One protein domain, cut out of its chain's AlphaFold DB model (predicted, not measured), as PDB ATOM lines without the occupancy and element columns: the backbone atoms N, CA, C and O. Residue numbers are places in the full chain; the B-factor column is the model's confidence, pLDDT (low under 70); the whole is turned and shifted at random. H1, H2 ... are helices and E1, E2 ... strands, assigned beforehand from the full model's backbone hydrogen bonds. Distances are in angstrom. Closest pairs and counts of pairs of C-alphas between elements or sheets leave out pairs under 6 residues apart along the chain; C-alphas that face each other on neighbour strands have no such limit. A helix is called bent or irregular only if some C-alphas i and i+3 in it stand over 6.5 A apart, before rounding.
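This is residues 12 to 161 of the 190 residues of an uncharacterized protein of Thiotrichaceae bacterium IS1 (UniProt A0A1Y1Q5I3). A strongly twisted, antiparallel sheet of six strands forms the body, with H1, H2 and the long H4 packed on one of its faces and the short H3 on the other. H4 covers E6 and E5, the long hairpin of E2 and E3 reaches far out at one edge of the sheet, and the small hairpin of E7 and E8 lies off to one end. The printed part has 150 residues with four named helices and eight named strands, in the order E1 H1 E2 E3 H2 E4 H3 E5 E6 E7 E8 H4; the class is mixed, helices and strands. The large sheet runs E1 E6 E5 E4 E2 E3. The whole is compact, with a radius of gyration of the C-alphas of 15.2 A and spans of 44 by 42 by 29 A.

The large sheet holds E1, residues 18 to 23, E6, 124 to 129, E5, 110 to 114, E4, 80 to 85, E2, 44 to 54, and E3, 57 to 66; E1 and E3 are its edge strands. Across it, N 20 and O 127 are 2.9 A apart, N 111 and O 128 2.8 A, N 81 and O 112 2.8 A, N 47 and O 82 2.8 A, and N 50 and O 61 3.0 A, each within hydrogen-bond range. H4, residues 145 to 160, is on the sheet at a height of 8.6 A, over E6 and E5, and runs along the strands, at 10 degrees to E6 on the local plane; the closest C-alphas of E5 and H4 are those of Ile 110 and Phe 151, 6.8 A. With its residues 153 to 158 alone, H4 touches H1, residues 26 to 36, at a steep tilt of 62 degrees, opposite ways; the closest C-alphas are those of Ala 36 and Ile 154, 5.3 A. H1 touches H2, residues 67 to 75, at a shallow tilt of 17 degrees, opposite ways; the closest C-alphas are those of Ser 26 and Pro 71, 5.2 A. H2 is irregular, with C-alphas 68 and 71 7.2 A apart. E3, H2 and E4 form a split strand-helix-strand unit, two strands running the same way with E2 between them, and its crossover is right-handed. H3, residues 100 to 106, is on the opposite face from H2; the closest C-alphas of E3 and H3 are those of His 60 and Ile 100, 6.6 A. E6 runs on into E7, residues 132 to 135, at 51 degrees, and E7 forms a hairpin with E8, residues 141 to 143, where N 142 and O 133 are 2.8 A apart. Each O i to N i+4 pair is within hydrogen-bond range in H1, H3 and H4, and 3 of 5 are in H2.

E1 begins at C-alpha 18, (192.461, 170.449, 147.487). From first to last C-alpha, E2 measures 30.8 A, E3 30.0 A and H4 22.7 A. E2 ends at C-alpha 54, (182.184, 165.407, 179.121), and H4 ends at C-alpha 160, (179.634, 164.218, 134.982).

The C-alphas of Gly 55 and Lys 160, the two farthest apart, are 47.3 A apart. The printed part has no cut, and its one long link is E4 to H3, residues 86 to 99. The mean pLDDT of the printed part is 91.8; residues 116 to 120 are under 70.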
ATOM      1  N   LEU A  12     202.277 168.921 160.211       92.12
ATOM      2  CA  LEU A  12     201.525 170.089 159.771       92.12
ATOM      3  C   LEU A  12     201.216 169.998 158.286       92.12
ATOM      4  O   LEU A  12     202.019 169.523 157.486       92.12
ATOM      5  N   ARG A  13     200.043 170.497 157.908       93.44
ATOM      6  CA  ARG A  13     199.659 170.671 156.508       93.44
ATOM      7  C   ARG A  13     200.668 171.565 155.786       93.44
ATOM      8  O   ARG A  13     200.899 172.700 156.192       93.44
ATOM      9  N   GLU A  14     201.173 171.082 154.656       93.88
ATOM     10  CA  GLU A  14     202.062 171.834 153.773       93.88
ATOM     11  C   GLU A  14     201.264 172.331 152.553       93.88
ATOM     12  O   GLU A  14     200.970 171.584 151.621       93.88
ATOM     13  N   GLY A  15     200.899 173.616 152.540       91.75
ATOM     14  CA  GLY A  15     200.186 174.245 151.421       91.75
ATOM     15  C   GLY A  15     198.662 174.290 151.570       91.75
ATOM     16  O   GLY A  15     198.114 174.233 152.670       91.75
ATOM     17  N   ARG A  16     197.940 174.484 150.454       90.38
ATOM     18  CA  ARG A  16     196.487 174.755 150.468       90.38
ATOM     19  C   ARG A  16     195.584 173.513 150.408       90.38
ATOM     20  O   ARG A  16     194.374 173.657 150.567       90.38
ATOM     21  N   GLY A  17     196.139 172.321 150.211       94.44
ATOM     22  CA  GLY A  17     195.327 171.138 149.940       94.44
ATOM     23  C   GLY A  17     194.497 171.279 148.659       94.44
ATOM     24  O   GLY A  17     194.752 172.138 147.806       94.44
ATOM     25  N   LYS A  18     193.479 170.431 148.536       97.25
ATOM     26  CA  LYS A  18     192.461 170.449 147.487       97.25
ATOM     27  C   LYS A  18     191.092 170.514 148.139       97.25
ATOM     28  O   LYS A  18     190.859 169.843 149.139       97.25
ATOM     29  N   THR A  19     190.198 171.296 147.558       96.81
ATOM     30  CA  THR A  19     188.805 171.381 147.987       96.81
ATOM     31  C   THR A  19     187.893 171.414 146.772       96.81
ATOM     32  O   THR A  19     188.300 171.837 145.685       96.81
ATOM     33  N   PHE A  20     186.675 170.913 146.932       96.19
ATOM     34  CA  PHE A  20     185.643 170.965 145.909       96.19
ATOM     35  C   PHE A  20     184.268 170.992 146.574       96.19
ATOM     36  O   PHE A  20     184.025 170.246 147.518       96.19
ATOM     37  N   GLN A  21     183.395 171.864 146.080       94.44
ATOM     38  CA  GLN A  21     182.053 172.069 146.606       94.44
ATOM     39  C   GLN A  21     181.025 171.755 145.523       94.44
ATOM     40  O   GLN A  21     181.227 172.090 144.356       94.44
ATOM     41  N   PHE A  22     179.933 171.119 145.928       93.31
ATOM     42  CA  PHE A  22     178.808 170.757 145.075       93.31
ATOM     43  C   PHE A  22     177.551 170.552 145.927       93.31
ATOM     44  O   PHE A  22     177.592 170.689 147.147       93.31
ATOM     45  N   PHE A  23     176.432 170.238 145.286       92.25
ATOM     46  CA  PHE A  23     175.183 169.914 145.965       92.25
ATOM     47  C   PHE A  23     174.854 168.447 145.740       92.25
ATOM     48  O   PHE A  23     174.935 167.979 144.608       92.25
ATOM     49  N   ALA A  24     174.528 167.745 146.819       91.69
ATOM     50  CA  ALA A  24     174.054 166.370 146.778       91.69
ATOM     51  C   ALA A  24     173.236 166.071 148.039       91.69
ATOM     52  O   ALA A  24     173.581 166.550 149.124       91.69
ATOM     53  N   THR A  25     172.184 165.268 147.918       92.31
ATOM     54  CA  THR A  25     171.482 164.650 149.052       92.31
ATOM     55  C   THR A  25     172.356 163.583 149.714       92.31
ATOM     56  O   THR A  25     173.449 163.251 149.242       92.31
ATOM     57  N   SER A  26     171.928 163.051 150.861       92.81
ATOM     58  CA  SER A  26     172.682 161.977 151.510       92.81
ATOM     59  C   SER A  26     172.667 160.684 150.688       92.81
ATOM     60  O   SER A  26     173.660 159.963 150.659       92.81
ATOM     61  N   GLU A  27     171.579 160.425 149.971       93.50
ATOM     62  CA  GLU A  27     171.388 159.278 149.087       93.50
ATOM     63  C   GLU A  27     172.252 159.401 147.826       93.50
ATOM     64  O   GLU A  27     173.012 158.485 147.512       93.50
ATOM     65  N   GLU A  28     172.236 160.566 147.168       94.69
ATOM     66  CA  GLU A  28     173.090 160.850 146.004       94.69
ATOM     67  C   GLU A  28     174.572 160.702 146.355       94.69
ATOM     68  O   GLU A  28     175.361 160.187 145.565       94.69
ATOM     69  N   MET A  29     174.966 161.094 147.570       95.31
ATOM     70  CA  MET A  29     176.331 160.887 148.044       95.31
ATOM     71  C   MET A  29     176.721 159.409 148.107       95.31
ATOM     72  O   MET A  29     177.845 159.072 147.737       95.31
ATOM     73  N   VAL A  30     175.826 158.518 148.543       96.56
ATOM     74  CA  VAL A  30     176.102 157.073 148.549       96.56
ATOM     75  C   VAL A  30     176.274 156.554 147.124       96.56
ATOM     76  O   VAL A  30     177.211 155.799 146.871       96.56
ATOM     77  N   GLU A  31     175.438 156.991 146.182       95.56
ATOM     78  CA  GLU A  31     175.545 156.607 144.767       95.56
ATOM     79  C   GLU A  31     176.844 157.109 144.120       95.56
ATOM     80  O   GLU A  31     177.561 156.347 143.457       95.56
ATOM     81  N   ILE A  32     177.191 158.379 144.355       95.69
ATOM     82  CA  ILE A  32     178.438 158.988 143.881       95.69
ATOM     83  C   ILE A  32     179.625 158.198 144.425       95.69
ATOM     84  O   ILE A  32     180.491 157.783 143.660       95.69
ATOM     85  N   LEU A  33     179.678 157.951 145.734       96.12
ATOM     86  CA  LEU A  33     180.798 157.234 146.341       96.12
ATOM     87  C   LEU A  33     180.842 155.762 145.902       96.12
ATOM     88  O   LEU A  33     181.923 155.240 145.642       96.12
ATOM     89  N   GLY A  34     179.693 155.106 145.744       94.38
ATOM     90  CA  GLY A  34     179.610 153.719 145.287       94.38
ATOM     91  C   GLY A  34     180.124 153.503 143.860       94.38
ATOM     92  O   GLY A  34     180.610 152.420 143.547       94.38
ATOM     93  N   THR A  35     180.060 154.528 143.006       93.69
ATOM     94  CA  THR A  35     180.480 154.445 141.596       93.69
ATOM     95  C   THR A  35     181.831 155.108 141.315       93.69
ATOM     96  O   THR A  35     182.552 154.679 140.415       93.69
ATOM     97  N   ALA A  36     182.193 156.148 142.069       96.12
ATOM     98  CA  ALA A  36     183.387 156.949 141.814       96.12
ATOM     99  C   ALA A  36     184.659 156.387 142.455       96.12
ATOM    100  O   ALA A  36     185.761 156.673 141.983       96.12
ATOM    101  N   LEU A  37     184.536 155.650 143.560       97.12
ATOM    102  CA  LEU A  37     185.693 155.214 144.332       97.12
ATOM    103  C   LEU A  37     186.495 154.131 143.575       97.12
ATOM    104  O   LEU A  37     185.939 153.092 143.218       97.12
ATOM    105  N   PRO A  38     187.810 154.324 143.333       97.75
ATOM    106  CA  PRO A  38     188.605 153.365 142.564       97.75
ATOM    107  C   PRO A  38     188.708 151.985 143.234       97.75
ATOM    108  O   PRO A  38     189.129 151.877 144.386       97.75
ATOM    109  N   VAL A  39     188.401 150.907 142.509       96.94
ATOM    110  CA  VAL A  39     188.371 149.536 143.062       96.94
ATOM    111  C   VAL A  39     189.721 149.095 143.641       96.94
ATOM    112  O   VAL A  39     189.755 148.381 144.636       96.94
ATOM    113  N   GLN A  40     190.845 149.564 143.091       97.19
ATOM    114  CA  GLN A  40     192.183 149.180 143.560       97.19
ATOM    115  C   GLN A  40     192.538 149.671 144.973       97.19
ATOM    116  O   GLN A  40     193.534 149.215 145.529       97.19
ATOM    117  N   PHE A  41     191.770 150.608 145.544       97.31
ATOM    118  CA  PHE A  41     191.946 151.046 146.936       97.31
ATOM    119  C   PHE A  41     190.783 150.619 147.844       97.31
ATOM    120  O   PHE A  41     190.710 151.062 148.990       97.31
ATOM    121  N   ALA A  42     189.879 149.769 147.356       95.81
ATOM    122  CA  ALA A  42     188.839 149.157 148.173       95.81
ATOM    123  C   ALA A  42     189.442 148.130 149.160       95.81
ATOM    124  O   ALA A  42     190.481 147.543 148.857       95.81
ATOM    125  N   PRO A  43     188.795 147.861 150.309       96.38
ATOM    126  CA  PRO A  43     187.499 148.397 150.728       96.38
ATOM    127  C   PRO A  43     187.585 149.811 151.317       96.38
ATOM    128  O   PRO A  43     188.629 150.247 151.807       96.38
ATOM    129  N   TYR A  44     186.452 150.513 151.266       97.19
ATOM    130  CA  TYR A  44     186.296 151.865 151.792       97.19
ATOM    131  C   TYR A  44     185.367 151.887 153.000       97.19
ATOM    132  O   TYR A  44     184.333 151.218 153.014       97.19
ATOM    133  N   SER A  45     185.716 152.710 153.980       95.94
ATOM    134  CA  SER A  45     184.888 153.033 155.139       95.94
ATOM    135  C   SER A  45     184.678 154.539 155.232       95.94
ATOM    136  O   SER A  45     185.466 155.337 154.716       95.94
ATOM    137  N   ILE A  46     183.597 154.923 155.906       96.00
ATOM    138  CA  ILE A  46     183.322 156.305 156.272       96.00
ATOM    139  C   ILE A  46     183.361 156.462 157.788       96.00
ATOM    140  O   ILE A  46     182.814 155.638 158.522       96.00
ATOM    141  N   PHE A  47     184.007 157.530 158.241       93.00
ATOM    142  CA  PHE A  47     184.071 157.945 159.637       93.00
ATOM    143  C   PHE A  47     183.272 159.218 159.787       93.00
ATOM    144  O   PHE A  47     183.591 160.194 159.124       93.00
ATOM    145  N   GLY A  48     182.261 159.225 160.642       94.69
ATOM    146  CA  GLY A  48     181.604 160.444 161.088       94.69
ATOM    147  C   GLY A  48     182.217 160.905 162.405       94.69
ATOM    148  O   GLY A  48     182.210 160.128 163.356       94.69
ATOM    149  N   THR A  49     182.735 162.131 162.476       93.69
ATOM    150  CA  THR A  49     183.338 162.689 163.699       93.69
ATOM    151  C   THR A  49     182.419 163.726 164.335       93.69
ATOM    152  O   THR A  49     181.710 164.474 163.656       93.69
ATOM    153  N   PHE A  50     182.380 163.748 165.665       92.19
ATOM    154  CA  PHE A  50     181.549 164.673 166.433       92.19
ATOM    155  C   PHE A  50     182.145 164.916 167.820       92.19
ATOM    156  O   PHE A  50     183.050 164.213 168.269       92.19
ATOM    157  N   LEU A  51     181.643 165.948 168.496       90.88
ATOM    158  CA  LEU A  51     182.053 166.293 169.851       90.88
ATOM    159  C   LEU A  51     181.006 165.816 170.858       90.88
ATOM    160  O   LEU A  51     179.833 166.174 170.754       90.88
ATOM    161  N   VAL A  52     181.447 165.071 171.867       90.38
ATOM    162  CA  VAL A  52     180.632 164.668 173.018       90.38
ATOM    163  C   VAL A  52     181.006 165.537 174.211       90.38
ATOM    164  O   VAL A  52     182.185 165.774 174.478       90.38
ATOM    165  N   LYS A  53     180.003 166.046 174.931       90.94
ATOM    166  CA  LYS A  53     180.226 166.847 176.138       90.94
ATOM    167  C   LYS A  53     180.549 165.929 177.321       90.94
ATOM    168  O   LYS A  53     179.703 165.146 177.738       90.94
ATOM    169  N   GLU A  54     181.730 166.093 177.906       88.12
ATOM    170  CA  GLU A  54     182.184 165.407 179.121       88.12
ATOM    171  C   GLU A  54     182.409 166.451 180.230       88.12
ATOM    172  O   GLU A  54     183.451 167.104 180.337       88.12
ATOM    173  N   GLY A  55     181.377 166.677 181.049       89.88
ATOM    174  CA  GLY A  55     181.399 167.708 182.090       89.88
ATOM    175  C   GLY A  55     181.529 169.124 181.511       89.88
ATOM    176  O   GLY A  55     180.591 169.637 180.896       89.88
ATOM    177  N   LYS A  56     182.678 169.774 181.746       90.31
ATOM    178  CA  LYS A  56     183.005 171.121 181.228       90.31
ATOM    179  C   LYS A  56     183.779 171.098 179.906       90.31
ATOM    180  O   LYS A  56     184.021 172.162 179.343       90.31
ATOM    181  N   PHE A  57     184.171 169.921 179.433       88.56
ATOM    182  CA  PHE A  57     185.003 169.754 178.249       88.56
ATOM    183  C   PHE A  57     184.223 169.061 177.131       88.56
ATOM    184  O   PHE A  57     183.159 168.481 177.356       88.56
ATOM    185  N   TYR A  58     184.761 169.140 175.920       87.06
ATOM    186  CA  TYR A  58     184.282 168.388 174.769       87.06
ATOM    187  C   TYR A  58     185.382 167.439 174.313       87.06
ATOM    188  O   TYR A  58     186.552 167.818 174.269       87.06
ATOM    189  N   LYS A  59     184.991 166.219 173.966       88.56
ATOM    190  CA  LYS A  59     185.880 165.169 173.481       88.56
ATOM    191  C   LYS A  59     185.469 164.770 172.070       88.56
ATOM    192  O   LYS A  59     184.277 164.662 171.792       88.56
ATOM    193  N   HIS A  60     186.448 164.548 171.196       89.06
ATOM    194  CA  HIS A  60     186.192 163.963 169.883       89.06
ATOM    195  C   HIS A  60     185.815 162.490 170.027       89.06
ATOM    196  O   HIS A  60     186.538 161.709 170.652       89.06
ATOM    197  N   ASP A  61     184.706 162.132 169.400       91.50
ATOM    198  CA  ASP A  61     184.244 160.764 169.232       91.50
ATOM    199  C   ASP A  61     183.914 160.514 167.754       91.50
ATOM    200  O   ASP A  61     183.912 161.443 166.933       91.50
ATOM    201  N   TYR A  62     183.689 159.254 167.397       94.25
ATOM    202  CA  TYR A  62     183.415 158.877 166.021       94.25
ATOM    203  C   TYR A  62     182.467 157.684 165.896       94.25
ATOM    204  O   TYR A  62     182.378 156.817 166.761       94.25
ATOM    205  N   LEU A  63     181.778 157.624 164.758       94.56
ATOM    206  CA  LEU A  63     181.141 156.415 164.245       94.56
ATOM    207  C   LEU A  63     181.856 156.004 162.962       94.56
ATOM    208  O   LEU A  63     182.259 156.863 162.179       94.56
ATOM    209  N   SER A  64     182.002 154.704 162.730       94.44
ATOM    210  CA  SER A  64     182.612 154.174 161.511       94.44
ATOM    211  C   SER A  64     181.776 153.046 160.935       94.44
ATOM    212  O   SER A  64     181.296 152.199 161.687       94.44
ATOM    213  N   GLY A  65     181.661 153.006 159.615       95.44
ATOM    214  CA  GLY A  65     180.917 151.969 158.910       95.44
ATOM    215  C   GLY A  65     181.265 151.918 157.423       95.44
ATOM    216  O   GLY A  65     182.123 152.682 156.959       95.44
ATOM    217  N   PRO A  66     180.637 151.015 156.654       97.12
ATOM    218  CA  PRO A  66     180.657 151.084 155.197       97.12
ATOM    219  C   PRO A  66     180.092 152.421 154.695       97.12
ATOM    220  O   PRO A  66     179.331 153.099 155.380       97.12
ATOM    221  N   ILE A  67     180.424 152.783 153.455       97.06
ATOM    222  CA  ILE A  67     179.940 154.014 152.800       97.06
ATOM    223  C   ILE A  67     178.403 154.119 152.816       97.06
ATOM    224  O   ILE A  67     177.860 155.216 152.930       97.06
ATOM    225  N   THR A  68     177.702 152.985 152.765       97.12
ATOM    226  CA  THR A  68     176.234 152.900 152.827       97.12
ATOM    227  C   THR A  68     175.636 153.414 154.137       97.12
ATOM    228  O   THR A  68     174.455 153.745 154.162       97.12
ATOM    229  N   ASP A  69     176.428 153.532 155.207       97.50
ATOM    230  CA  ASP A  69     175.969 154.051 156.501       97.50
ATOM    231  C   ASP A  69     175.941 155.586 156.544       97.50
ATOM    232  O   ASP A  69     175.468 156.176 157.518       97.50
ATOM    233  N   PHE A  70     176.416 156.261 155.491       96.38
ATOM    234  CA  PHE A  70     176.457 157.719 155.436       96.38
ATOM    235  C   PHE A  70     175.101 158.391 155.750       96.38
ATOM    236  O   PHE A  70     175.083 159.255 156.634       96.38
ATOM    237  N   PRO A  71     173.958 157.991 155.151       95.19
ATOM    238  CA  PRO A  71     172.664 158.606 155.457       95.19
ATOM    239  C   PRO A  71     172.239 158.378 156.912       95.19
ATOM    240  O   PRO A  71     171.710 159.283 157.558       95.19
ATOM    241  N   LEU A  72     172.538 157.200 157.473       96.19
ATOM    242  CA  LEU A  72     172.262 156.890 158.876       96.19
ATOM    243  C   LEU A  72     173.052 157.812 159.815       96.19
ATOM    244  O   LEU A  72     172.507 158.316 160.798       96.19
ATOM    245  N   PHE A  73     174.331 158.049 159.528       95.56
ATOM    246  CA  PHE A  73     175.161 158.949 160.329       95.56
ATOM    247  C   PHE A  73     174.711 160.410 160.193       95.56
ATOM    248  O   PHE A  73     174.654 161.128 161.194       95.56
ATOM    249  N   ARG A  74     174.310 160.838 158.989       92.75
ATOM    250  CA  ARG A  74     173.705 162.159 158.745       92.75
ATOM    251  C   ARG A  74     172.425 162.361 159.551       92.75
ATOM    252  O   ARG A  74     172.286 163.393 160.207       92.75
ATOM    253  N   ALA A  75     171.540 161.365 159.589       91.62
ATOM    254  CA  ALA A  75     170.301 161.405 160.368       91.62
ATOM    255  C   ALA A  75     170.536 161.541 161.887       91.62
ATOM    256  O   ALA A  75     169.677 162.051 162.602       91.62
ATOM    257  N   ARG A  76     171.714 161.141 162.387       91.75
ATOM    258  CA  ARG A  76     172.143 161.345 163.787       91.75
ATOM    259  C   ARG A  76     172.731 162.735 164.056       91.75
ATOM    260  O   ARG A  76     173.196 162.989 165.162       91.75
ATOM    261  N   GLY A  77     172.729 163.627 163.066       90.12
ATOM    262  CA  GLY A  77     173.262 164.983 163.192       90.12
ATOM    263  C   GLY A  77     174.776 165.080 163.011       90.12
ATOM    264  O   GLY A  77     175.368 166.071 163.420       90.12
ATOM    265  N   ILE A  78     175.430 164.084 162.407       92.56
ATOM    266  CA  ILE A  78     176.853 164.190 162.062       92.56
ATOM    267  C   ILE A  78     176.986 164.956 160.744       92.56
ATOM    268  O   ILE A  78     176.260 164.689 159.786       92.56
ATOM    269  N   TRP A  79     177.906 165.916 160.680       92.12
ATOM    270  CA  TRP A  79     178.164 166.752 159.493       92.12
ATOM    271  C   TRP A  79     179.604 166.668 158.991       92.12
ATOM    272  O   TRP A  79     179.841 167.027 157.844       92.12
ATOM    273  N   GLN A  80     180.540 166.194 159.816       94.50
ATOM    274  CA  GLN A  80     181.954 166.060 159.477       94.50
ATOM    275  C   GLN A  80     182.293 164.583 159.284       94.50
ATOM    276  O   GLN A  80     182.069 163.767 160.177       94.50
ATOM    277  N   PHE A  81     182.832 164.248 158.115       96.88
ATOM    278  CA  PHE A  81     183.143 162.880 157.735       96.88
ATOM    279  C   PHE A  81     184.537 162.742 157.127       96.88
ATOM    280  O   PHE A  81     185.119 163.706 156.625       96.88
ATOM    281  N   PHE A  82     185.054 161.516 157.137       97.44
ATOM    282  CA  PHE A  82     186.278 161.129 156.451       97.44
ATOM    283  C   PHE A  82     186.097 159.811 155.704       97.44
ATOM    284  O   PHE A  82     185.559 158.855 156.258       97.44
ATOM    285  N   ILE A  83     186.576 159.746 154.463       97.75
ATOM    286  CA  ILE A  83     186.615 158.514 153.669       97.75
ATOM    287  C   ILE A  83     188.003 157.894 153.819       97.75
ATOM    288  O   ILE A  83     189.011 158.520 153.475       97.75
ATOM    289  N   GLN A  84     188.041 156.656 154.302       96.50
ATOM    290  CA  GLN A  84     189.255 155.864 154.461       96.50
ATOM    291  C   GLN A  84     189.282 154.752 153.415       96.50
ATOM    292  O   GLN A  84     188.307 154.025 153.236       96.50
ATOM    293  N   SER A  85     190.430 154.583 152.764       96.94
ATOM    294  CA  SER A  85     190.772 153.331 152.091       96.94
ATOM    295  C   SER A  85     191.471 152.415 153.092       96.94
ATOM    296  O   SER A  85     192.506 152.788 153.650       96.94
ATOM    297  N   GLN A  86     190.956 151.202 153.294       93.00
ATOM    298  CA  GLN A  86     191.604 150.227 154.178       93.00
ATOM    299  C   GLN A  86     192.917 149.689 153.595       93.00
ATOM    300  O   GLN A  86     193.727 149.157 154.338       93.00
ATOM    301  N   VAL A  87     193.163 149.853 152.291       94.75
ATOM    302  CA  VAL A  87     194.442 149.486 151.657       94.75
ATOM    303  C   VAL A  87     195.499 150.564 151.884       94.75
ATOM    304  O   VAL A  87     196.652 150.253 152.162       94.75
ATOM    305  N   LEU A  88     195.121 151.840 151.766       94.44
ATOM    306  CA  LEU A  88     196.056 152.961 151.928       94.44
ATOM    307  C   LEU A  88     196.277 153.348 153.393       94.44
ATOM    308  O   LEU A  88     197.247 154.035 153.704       94.44
ATOM    309  N   SER A  89     195.358 152.960 154.277       91.69
ATOM    310  CA  SER A  89     195.355 153.336 155.690       91.69
ATOM    311  C   SER A  89     195.005 152.163 156.603       91.69
ATOM    312  O   SER A  89     194.300 152.354 157.591       91.69
ATOM    313  N   SER A  90     195.491 150.962 156.274       84.62
ATOM    314  CA  SER A  90     195.247 149.712 157.016       84.62
ATOM    315  C   SER A  90     195.657 149.778 158.486       84.62
ATOM    316  O   SER A  90     195.012 149.174 159.334       84.62
ATOM    317  N   GLU A  91     196.726 150.513 158.789       84.25
ATOM    318  CA  GLU A  91     197.306 150.605 160.135       84.25
ATOM    319  C   GLU A  91     196.836 151.855 160.894       84.25
ATOM    320  O   GLU A  91     197.320 152.141 161.989       84.25
ATOM    321  N   LEU A  92     195.910 152.634 160.323       87.06
ATOM    322  CA  LEU A  92     195.386 153.823 160.985       87.06
ATOM    323  C   LEU A  92     194.486 153.416 162.157       87.06
ATOM    324  O   LEU A  92     193.349 152.987 161.965       87.06
ATOM    325  N   LEU A  93     194.990 153.605 163.373       82.75
ATOM    326  CA  LEU A  93     194.246 153.374 164.607       82.75
ATOM    327  C   LEU A  93     193.626 154.684 165.091       82.75
ATOM    328  O   LEU A  93     194.328 155.590 165.539       82.75
ATOM    329  N   ILE A  94     192.300 154.777 165.015       82.88
ATOM    330  CA  ILE A  94     191.545 155.907 165.559       82.88
ATOM    331  C   ILE A  94     191.093 155.545 166.972       82.88
ATOM    332  O   ILE A  94     190.436 154.531 167.185       82.88
ATOM    333  N   THR A  95     191.453 156.382 167.941       81.00
ATOM    334  CA  THR A  95     191.080 156.220 169.350       81.00
ATOM    335  C   THR A  95     190.214 157.396 169.812       81.00
ATOM    336  O   THR A  95     190.561 158.551 169.532       81.00
ATOM    337  N   PRO A  96     189.102 157.150 170.536       79.31
ATOM    338  CA  PRO A  96     188.280 158.226 171.083       79.31
ATOM    339  C   PRO A  96     189.094 159.162 171.983       79.31
ATOM    340  O   PRO A  96     189.855 158.716 172.841       79.31
ATOM    341  N   GLY A  97     188.899 160.472 171.831       75.62
ATOM    342  CA  GLY A  97     189.611 161.508 172.585       75.62
ATOM    343  C   GLY A  97     190.913 162.012 171.975       75.62
ATOM    344  O   GLY A  97     191.400 163.056 172.403       75.62
ATOM    345  N   SER A  98     191.440 161.347 170.946       79.25
ATOM    346  CA  SER A  98     192.489 161.924 170.104       79.25
ATOM    347  C   SER A  98     191.940 163.098 169.283       79.25
ATOM    348  O   SER A  98     190.731 163.228 169.095       79.25
ATOM    349  N   ASN A  99     192.809 163.952 168.736       86.75
ATOM    350  CA  ASN A  99     192.392 164.909 167.706       86.75
ATOM    351  C   ASN A  99     192.148 164.149 166.388       86.75
ATOM    352  O   ASN A  99     193.031 164.080 165.530       86.75
ATOM    353  N   ILE A 100     190.979 163.506 166.290       89.56
ATOM    354  CA  ILE A 100     190.621 162.573 165.212       89.56
ATOM    355  C   ILE A 100     190.687 163.273 163.857       89.56
ATOM    356  O   ILE A 100     191.287 162.742 162.927       89.56
ATOM    357  N   ASP A 101     190.144 164.486 163.753       89.75
ATOM    358  CA  ASP A 101     190.122 165.232 162.494       89.75
ATOM    359  C   ASP A 101     191.544 165.487 161.990       89.75
ATOM    360  O   ASP A 101     191.852 165.258 160.820       89.75
ATOM    361  N   HIS A 102     192.445 165.899 162.887       89.56
ATOM    362  CA  HIS A 102     193.843 166.097 162.535       89.56
ATOM    363  C   HIS A 102     194.532 164.781 162.159       89.56
ATOM    364  O   HIS A 102     195.306 164.758 161.206       89.56
ATOM    365  N   LEU A 103     194.240 163.680 162.857       91.62
ATOM    366  CA  LEU A 103     194.787 162.358 162.541       91.62
ATOM    367  C   LEU A 103     194.371 161.893 161.141       91.62
ATOM    368  O   LEU A 103     195.218 161.458 160.358       91.62
ATOM    369  N   CYS A 104     193.091 162.032 160.803       92.94
ATOM    370  CA  CYS A 104     192.562 161.706 159.483       92.94
ATOM    371  C   CYS A 104     193.214 162.569 158.396       92.94
ATOM    372  O   CYS A 104     193.676 162.051 157.378       92.94
ATOM    373  N   VAL A 105     193.311 163.880 158.636       92.31
ATOM    374  CA  VAL A 105     193.933 164.834 157.712       92.31
ATOM    375  C   VAL A 105     195.416 164.533 157.499       92.31
ATOM    376  O   VAL A 105     195.871 164.526 156.357       92.31
ATOM    377  N   ALA A 106     196.163 164.253 158.569       92.69
ATOM    378  CA  ALA A 106     197.584 163.929 158.490       92.69
ATOM    379  C   ALA A 106     197.836 162.644 157.689       92.69
ATOM    380  O   ALA A 106     198.836 162.537 156.989       92.69
ATOM    381  N   ASN A 107     196.907 161.689 157.735       93.50
ATOM    382  CA  ASN A 107     196.983 160.443 156.973       93.50
ATOM    383  C   ASN A 107     196.374 160.542 155.560       93.50
ATOM    384  O   ASN A 107     196.341 159.550 154.831       93.50
ATOM    385  N   GLY A 108     195.949 161.738 155.141       94.12
ATOM    386  CA  GLY A 108     195.472 162.007 153.787       94.12
ATOM    387  C   GLY A 108     194.045 161.550 153.504       94.12
ATOM    388  O   GLY A 108     193.661 161.523 152.337       94.12
ATOM    389  N   LEU A 109     193.253 161.202 154.523       96.62
ATOM    390  CA  LEU A 109     191.855 160.815 154.323       96.62
ATOM    391  C   LEU A 109     191.071 161.967 153.679       96.62
ATOM    392  O   LEU A 109     191.324 163.147 153.944       96.62
ATOM    393  N   ILE A 110     190.088 161.621 152.844       98.00
ATOM    394  CA  ILE A 110     189.226 162.622 152.206       98.00
ATOM    395  C   ILE A 110     188.246 163.140 153.247       98.00
ATOM    396  O   ILE A 110     187.386 162.389 153.695       98.00
ATOM    397  N   ASN A 111     188.354 164.416 153.601       97.25
ATOM    398  CA  ASN A 111     187.330 165.116 154.364       97.25
ATOM    399  C   ASN A 111     186.074 165.241 153.489       97.25
ATOM    400  O   ASN A 111     186.166 165.680 152.344       97.25
ATOM    401  N   LEU A 112     184.922 164.878 154.038       96.69
ATOM    402  CA  LEU A 112     183.612 165.119 153.463       96.69
ATOM    403  C   LEU A 112     182.739 165.831 154.501       96.69
ATOM    404  O   LEU A 112     182.540 165.333 155.602       96.69
ATOM    405  N   GLN A 113     182.187 166.982 154.145       94.44
ATOM    406  CA  GLN A 113     181.247 167.732 154.966       94.44
ATOM    407  C   GLN A 113     179.949 167.924 154.183       94.44
ATOM    408  O   GLN A 113     180.005 168.317 153.023       94.44
ATOM    409  N   GLN A 114     178.791 167.668 154.798       91.06
ATOM    410  CA  GLN A 114     177.481 167.930 154.188       91.06
ATOM    411  C   GLN A 114     176.629 168.773 155.141       91.06
ATOM    412  O   GLN A 114     176.264 168.330 156.235       91.06
ATOM    413  N   GLY A 115     176.339 170.004 154.726       83.62
ATOM    414  CA  GLY A 115     175.709 171.026 155.552       83.62
ATOM    415  C   GLY A 115     176.611 171.586 156.666       83.62
ATOM    416  O   GLY A 115     177.810 171.307 156.768       83.62
ATOM    417  N   SER A 116     176.025 172.441 157.507       69.75
ATOM    418  CA  SER A 116     176.654 173.131 158.639       69.75
ATOM    419  C   SER A 116     175.569 173.797 159.483       69.75
ATOM    420  O   SER A 116     174.514 174.178 158.977       69.75
ATOM    421  N   LEU A 117     175.850 173.962 160.778       56.75
ATOM    422  CA  LEU A 117     174.937 174.572 161.749       56.75
ATOM    423  C   LEU A 117     174.698 176.077 161.535       56.75
ATOM    424  O   LEU A 117     173.781 176.620 162.143       56.75
ATOM    425  N   ALA A 118     175.517 176.772 160.737       56.78
ATOM    426  CA  ALA A 118     175.548 178.237 160.762       56.78
ATOM    427  C   ALA A 118     175.118 178.933 159.462       56.78
ATOM    428  O   ALA A 118     174.567 180.029 159.551       56.78
ATOM    429  N   LYS A 119     175.426 178.388 158.270       57.03
ATOM    430  CA  LYS A 119     175.331 179.161 157.004       57.03
ATOM    431  C   LYS A 119     175.136 178.372 155.703       57.03
ATOM    432  O   LYS A 119     174.926 179.005 154.674       57.03
ATOM    433  N   SER A 120     175.250 177.048 155.706       62.56
ATOM    434  CA  SER A 120     175.202 176.256 154.467       62.56
ATOM    435  C   SER A 120     173.839 175.615 154.268       62.56
ATOM    436  O   SER A 120     173.177 175.243 155.242       62.56
ATOM    437  N   LEU A 121     173.466 175.399 153.012       73.88
ATOM    438  CA  LEU A 121     172.264 174.633 152.702       73.88
ATOM    439  C   LEU A 121     172.434 173.175 153.176       73.88
ATOM    440  O   LEU A 121     173.549 172.652 153.137       73.88
ATOM    441  N   PRO A 122     171.360 172.485 153.609       73.56
ATOM    442  CA  PRO A 122     171.452 171.111 154.120       73.56
ATOM    443  C   PRO A 122     172.144 170.116 153.172       73.56
ATOM    444  O   PRO A 122     172.778 169.172 153.643       73.56
ATOM    445  N   ASN A 123     172.048 170.368 151.861       83.44
ATOM    446  CA  ASN A 123     172.587 169.527 150.787       83.44
ATOM    447  C   ASN A 123     173.876 170.091 150.169       83.44
ATOM    448  O   ASN A 123     174.351 169.584 149.156       83.44
ATOM    449  N   GLU A 124     174.428 171.167 150.725       90.88
ATOM    450  CA  GLU A 124     175.728 171.678 150.303       90.88
ATOM    451  C   GLU A 124     176.817 170.733 150.813       90.88
ATOM    452  O   GLU A 124     176.997 170.565 152.021       90.88
ATOM    453  N   THR A 125     177.538 170.114 149.884       93.75
ATOM    454  CA  THR A 125     178.605 169.162 150.170       93.75
ATOM    455  C   THR A 125     179.954 169.770 149.820       93.75
ATOM    456  O   THR A 125     180.164 170.316 148.736       93.75
ATOM    457  N   HIS A 126     180.907 169.626 150.732       95.06
ATOM    458  CA  HIS A 126     182.292 170.012 150.555       95.06
ATOM    459  C   HIS A 126     183.192 168.793 150.751       95.06
ATOM    460  O   HIS A 126     183.149 168.143 151.792       95.06
ATOM    461  N   ILE A 127     184.049 168.504 149.771       97.06
ATOM    462  CA  ILE A 127     185.127 167.525 149.916       97.06
ATOM    463  C   ILE A 127     186.479 168.222 149.978       97.06
ATOM    464  O   ILE A 127     186.734 169.192 149.261       97.06
ATOM    465  N   GLY A 128     187.368 167.713 150.822       97.19
ATOM    466  CA  GLY A 128     188.701 168.250 151.038       97.19
ATOM    467  C   GLY A 128     189.758 167.158 151.121       97.19
ATOM    468  O   GLY A 128     189.511 166.066 151.620       97.19
ATOM    469  N   LEU A 129     190.965 167.473 150.665       98.12
ATOM    470  CA  LEU A 129     192.149 166.639 150.818       98.12
ATOM    471  C   LEU A 129     193.333 167.521 151.201       98.12
ATOM    472  O   LEU A 129     193.646 168.494 150.513       98.12
ATOM    473  N   VAL A 130     194.038 167.151 152.263       96.88
ATOM    474  CA  VAL A 130     195.397 167.639 152.497       96.88
ATOM    475  C   VAL A 130     196.340 166.681 151.794       96.88
ATOM    476  O   VAL A 130     196.546 165.557 152.230       96.88
ATOM    477  N   ASP A 131     196.863 167.106 150.649       94.44
ATOM    478  CA  ASP A 131     197.685 166.263 149.783       94.44
ATOM    479  C   ASP A 131     199.148 166.210 150.230       94.44
ATOM    480  O   ASP A 131     199.889 165.352 149.751       94.44
ATOM    481  N   LYS A 132     199.567 167.099 151.141       96.06
ATOM    482  CA  LYS A 132     200.931 167.156 151.674       96.06
ATOM    483  C   LYS A 132     200.965 167.542 153.147       96.06
ATOM    484  O   LYS A 132     200.298 168.493 153.564       96.06
ATOM    485  N   VAL A 133     201.823 166.865 153.900       95.44
ATOM    486  CA  VAL A 133     202.131 167.182 155.297       95.44
ATOM    487  C   VAL A 133     203.631 167.135 155.544       95.44
ATOM    488  O   VAL A 133     204.351 166.380 154.889       95.44
ATOM    489  N   ARG A 134     204.101 167.943 156.492       94.81
ATOM    490  CA  ARG A 134     205.496 168.006 156.920       94.81
ATOM    491  C   ARG A 134     205.609 167.702 158.407       94.81
ATOM    492  O   ARG A 134     204.896 168.305 159.208       94.81
ATOM    493  N   ASN A 135     206.532 166.822 158.778       94.00
ATOM    494  CA  ASN A 135     206.917 166.634 160.168       94.00
ATOM    495  C   ASN A 135     207.794 167.815 160.617       94.00
ATOM    496  O   ASN A 135     208.810 168.126 160.002       94.00
ATOM    497  N   THR A 136     207.392 168.491 161.684       93.19
ATOM    498  CA  THR A 136     208.042 169.698 162.215       93.19
ATOM    499  C   THR A 136     209.354 169.420 162.940       93.19
ATOM    500  O   THR A 136     210.183 170.320 163.038       93.19
ATOM    501  N   VAL A 137     209.561 168.191 163.414       92.75
ATOM    502  CA  VAL A 137     210.776 167.766 164.121       92.75
ATOM    503  C   VAL A 137     211.816 167.255 163.129       92.75
ATOM    504  O   VAL A 137     212.970 167.669 163.172       92.75
ATOM    505  N   THR A 138     211.416 166.368 162.215       93.25
ATOM    506  CA  THR A 138     212.339 165.710 161.272       93.25
ATOM    507  C   THR A 138     212.462 166.437 159.934       93.25
ATOM    508  O   THR A 138     213.389 166.174 159.171       93.25
ATOM    509  N   GLY A 139     211.523 167.329 159.610       93.62
ATOM    510  CA  GLY A 139     211.423 167.981 158.304       93.62
ATOM    511  C   GLY A 139     210.872 167.085 157.187       93.62
ATOM    512  O   GLY A 139     210.733 167.574 156.061       93.62
ATOM    513  N   GLU A 140     210.551 165.815 157.476       94.25
ATOM    514  CA  GLU A 140     210.038 164.841 156.502       94.25
ATOM    515  C   GLU A 140     208.783 165.379 155.811       94.25
ATOM    516  O   GLU A 140     207.842 165.816 156.471       94.25
ATOM    517  N   LEU A 141     208.758 165.317 154.479       94.12
ATOM    518  CA  LEU A 141     207.595 165.671 153.674       94.12
ATOM    519  C   LEU A 141     206.906 164.401 153.180       94.12
ATOM    520  O   LEU A 141     207.510 163.588 152.480       94.12
ATOM    521  N   ARG A 142     205.610 164.282 153.460       92.81
ATOM    522  CA  ARG A 142     204.758 163.202 152.962       92.81
ATOM    523  C   ARG A 142     203.733 163.755 151.984       92.81
ATOM    524  O   ARG A 142     203.145 164.808 152.219       92.81
ATOM    525  N   GLN A 143     203.538 163.045 150.875       95.06
ATOM    526  CA  GLN A 143     202.517 163.362 149.877       95.06
ATOM    527  C   GLN A 143     201.505 162.222 149.782       95.06
ATOM    528  O   GLN A 143     201.881 161.058 149.647       95.06
ATOM    529  N   HIS A 144     200.219 162.552 149.782       95.50
ATOM    530  CA  HIS A 144     199.118 161.591 149.717       95.50
ATOM    531  C   HIS A 144     198.634 161.413 148.271       95.50
ATOM    532  O   HIS A 144     197.470 161.646 147.944       95.50
ATOM    533  N   ALA A 145     199.547 161.021 147.376       95.62
ATOM    534  CA  ALA A 145     199.279 160.938 145.938       95.62
ATOM    535  C   ALA A 145     198.161 159.940 145.577       95.62
ATOM    536  O   ALA A 145     197.408 160.176 144.633       95.62
ATOM    537  N   ASP A 146     198.016 158.846 146.328       97.44
ATOM    538  CA  ASP A 146     196.955 157.865 146.078       97.44
ATOM    539  C   ASP A 146     195.582 158.355 146.559       97.44
ATOM    540  O   ASP A 146     194.599 158.229 145.827       97.44
ATOM    541  N   TYR A 147     195.513 159.052 147.696       97.44
ATOM    542  CA  TYR A 147     194.289 159.751 148.097       97.44
ATOM    543  C   TYR A 147     193.932 160.899 147.145       97.44
ATOM    544  O   TYR A 147     192.753 161.144 146.899       97.44
ATOM    545  N   LEU A 148     194.911 161.543 146.503       97.69
ATOM    546  CA  LEU A 148     194.638 162.514 145.439       97.69
ATOM    547  C   LEU A 148     193.926 161.878 144.234       97.69
ATOM    548  O   LEU A 148     193.077 162.525 143.618       97.69
ATOM    549  N   LYS A 149     194.212 160.610 143.911       98.06
ATOM    550  CA  LYS A 149     193.470 159.873 142.874       98.06
ATOM    551  C   LYS A 149     192.017 159.650 143.298       98.06
ATOM    552  O   LYS A 149     191.128 159.885 142.486       98.06
ATOM    553  N   ILE A 150     191.780 159.274 144.558       98.31
ATOM    554  CA  ILE A 150     190.429 159.114 145.123       98.31
ATOM    555  C   ILE A 150     189.660 160.445 145.061       98.31
ATOM    556  O   ILE A 150     188.561 160.493 144.514       98.31
ATOM    557  N   PHE A 151     190.265 161.544 145.529       98.38
ATOM    558  CA  PHE A 151     189.676 162.888 145.470       98.38
ATOM    559  C   PHE A 151     189.251 163.271 144.046       98.38
ATOM    560  O   PHE A 151     188.127 163.717 143.815       98.38
ATOM    561  N   ASN A 152     190.152 163.090 143.077       98.25
ATOM    562  CA  ASN A 152     189.883 163.443 141.688       98.25
ATOM    563  C   ASN A 152     188.795 162.565 141.065       98.25
ATOM    564  O   ASN A 152     188.027 163.069 140.250       98.25
ATOM    565  N   ALA A 153     188.700 161.291 141.452       98.06
ATOM    566  CA  ALA A 153     187.650 160.400 140.970       98.06
ATOM    567  C   ALA A 153     186.260 160.854 141.449       98.06
ATOM    568  O   ALA A 153     185.354 160.991 140.628       98.06
ATOM    569  N   ILE A 154     186.119 161.207 142.736       97.56
ATOM    570  CA  ILE A 154     184.870 161.766 143.289       97.56
ATOM    571  C   ILE A 154     184.507 163.063 142.559       97.56
ATOM    572  O   ILE A 154     183.394 163.210 142.057       97.56
ATOM    573  N   LYS A 155     185.466 163.988 142.429       97.00
ATOM    574  CA  LYS A 155     185.262 165.254 141.713       97.00
ATOM    575  C   LYS A 155     184.776 165.027 140.277       97.00
ATOM    576  O   LYS A 155     183.841 165.691 139.837       97.00
ATOM    577  N   GLN A 156     185.396 164.101 139.547       96.25
ATOM    578  CA  GLN A 156     185.005 163.789 138.171       96.25
ATOM    579  C   GLN A 156     183.609 163.171 138.083       96.25
ATOM    580  O   GLN A 156     182.891 163.474 137.134       96.25
ATOM    581  N   ALA A 157     183.221 162.321 139.034       95.00
ATOM    582  CA  ALA A 157     181.888 161.727 139.058       95.00
ATOM    583  C   ALA A 157     180.803 162.796 139.239       95.00
ATOM    584  O   ALA A 157     179.868 162.850 138.444       95.00
ATOM    585  N   VAL A 158     180.996 163.715 140.189       93.38
ATOM    586  CA  VAL A 158     180.078 164.844 140.409       93.38
ATOM    587  C   VAL A 158     179.983 165.736 139.169       93.38
ATOM    588  O   VAL A 158     178.894 166.110 138.751       93.38
ATOM    589  N   GLN A 159     181.112 166.056 138.531       91.31
ATOM    590  CA  GLN A 159     181.125 166.908 137.335       91.31
ATOM    591  C   GLN A 159     180.447 166.277 136.108       91.31
ATOM    592  O   GLN A 159     180.101 166.999 135.176       91.31
ATOM    593  N   LYS A 160     180.292 164.947 136.076       85.31
ATOM    594  CA  LYS A 160     179.634 164.218 134.982       85.31
ATOM    595  C   LYS A 160     178.128 164.065 135.179       85.31
ATOM    596  O   LYS A 160     177.448 163.707 134.220       85.31
ATOM    597  N   GLN A 161     177.611 164.302 136.382       73.69
ATOM    598  CA  GLN A 161     176.171 164.282 136.597       73.69
ATOM    599  C   GLN A 161     175.555 165.508 135.905       73.69
ATOM    600  O   GLN A 161     176.029 166.630 136.115       73.69
TER     601      GLN A 161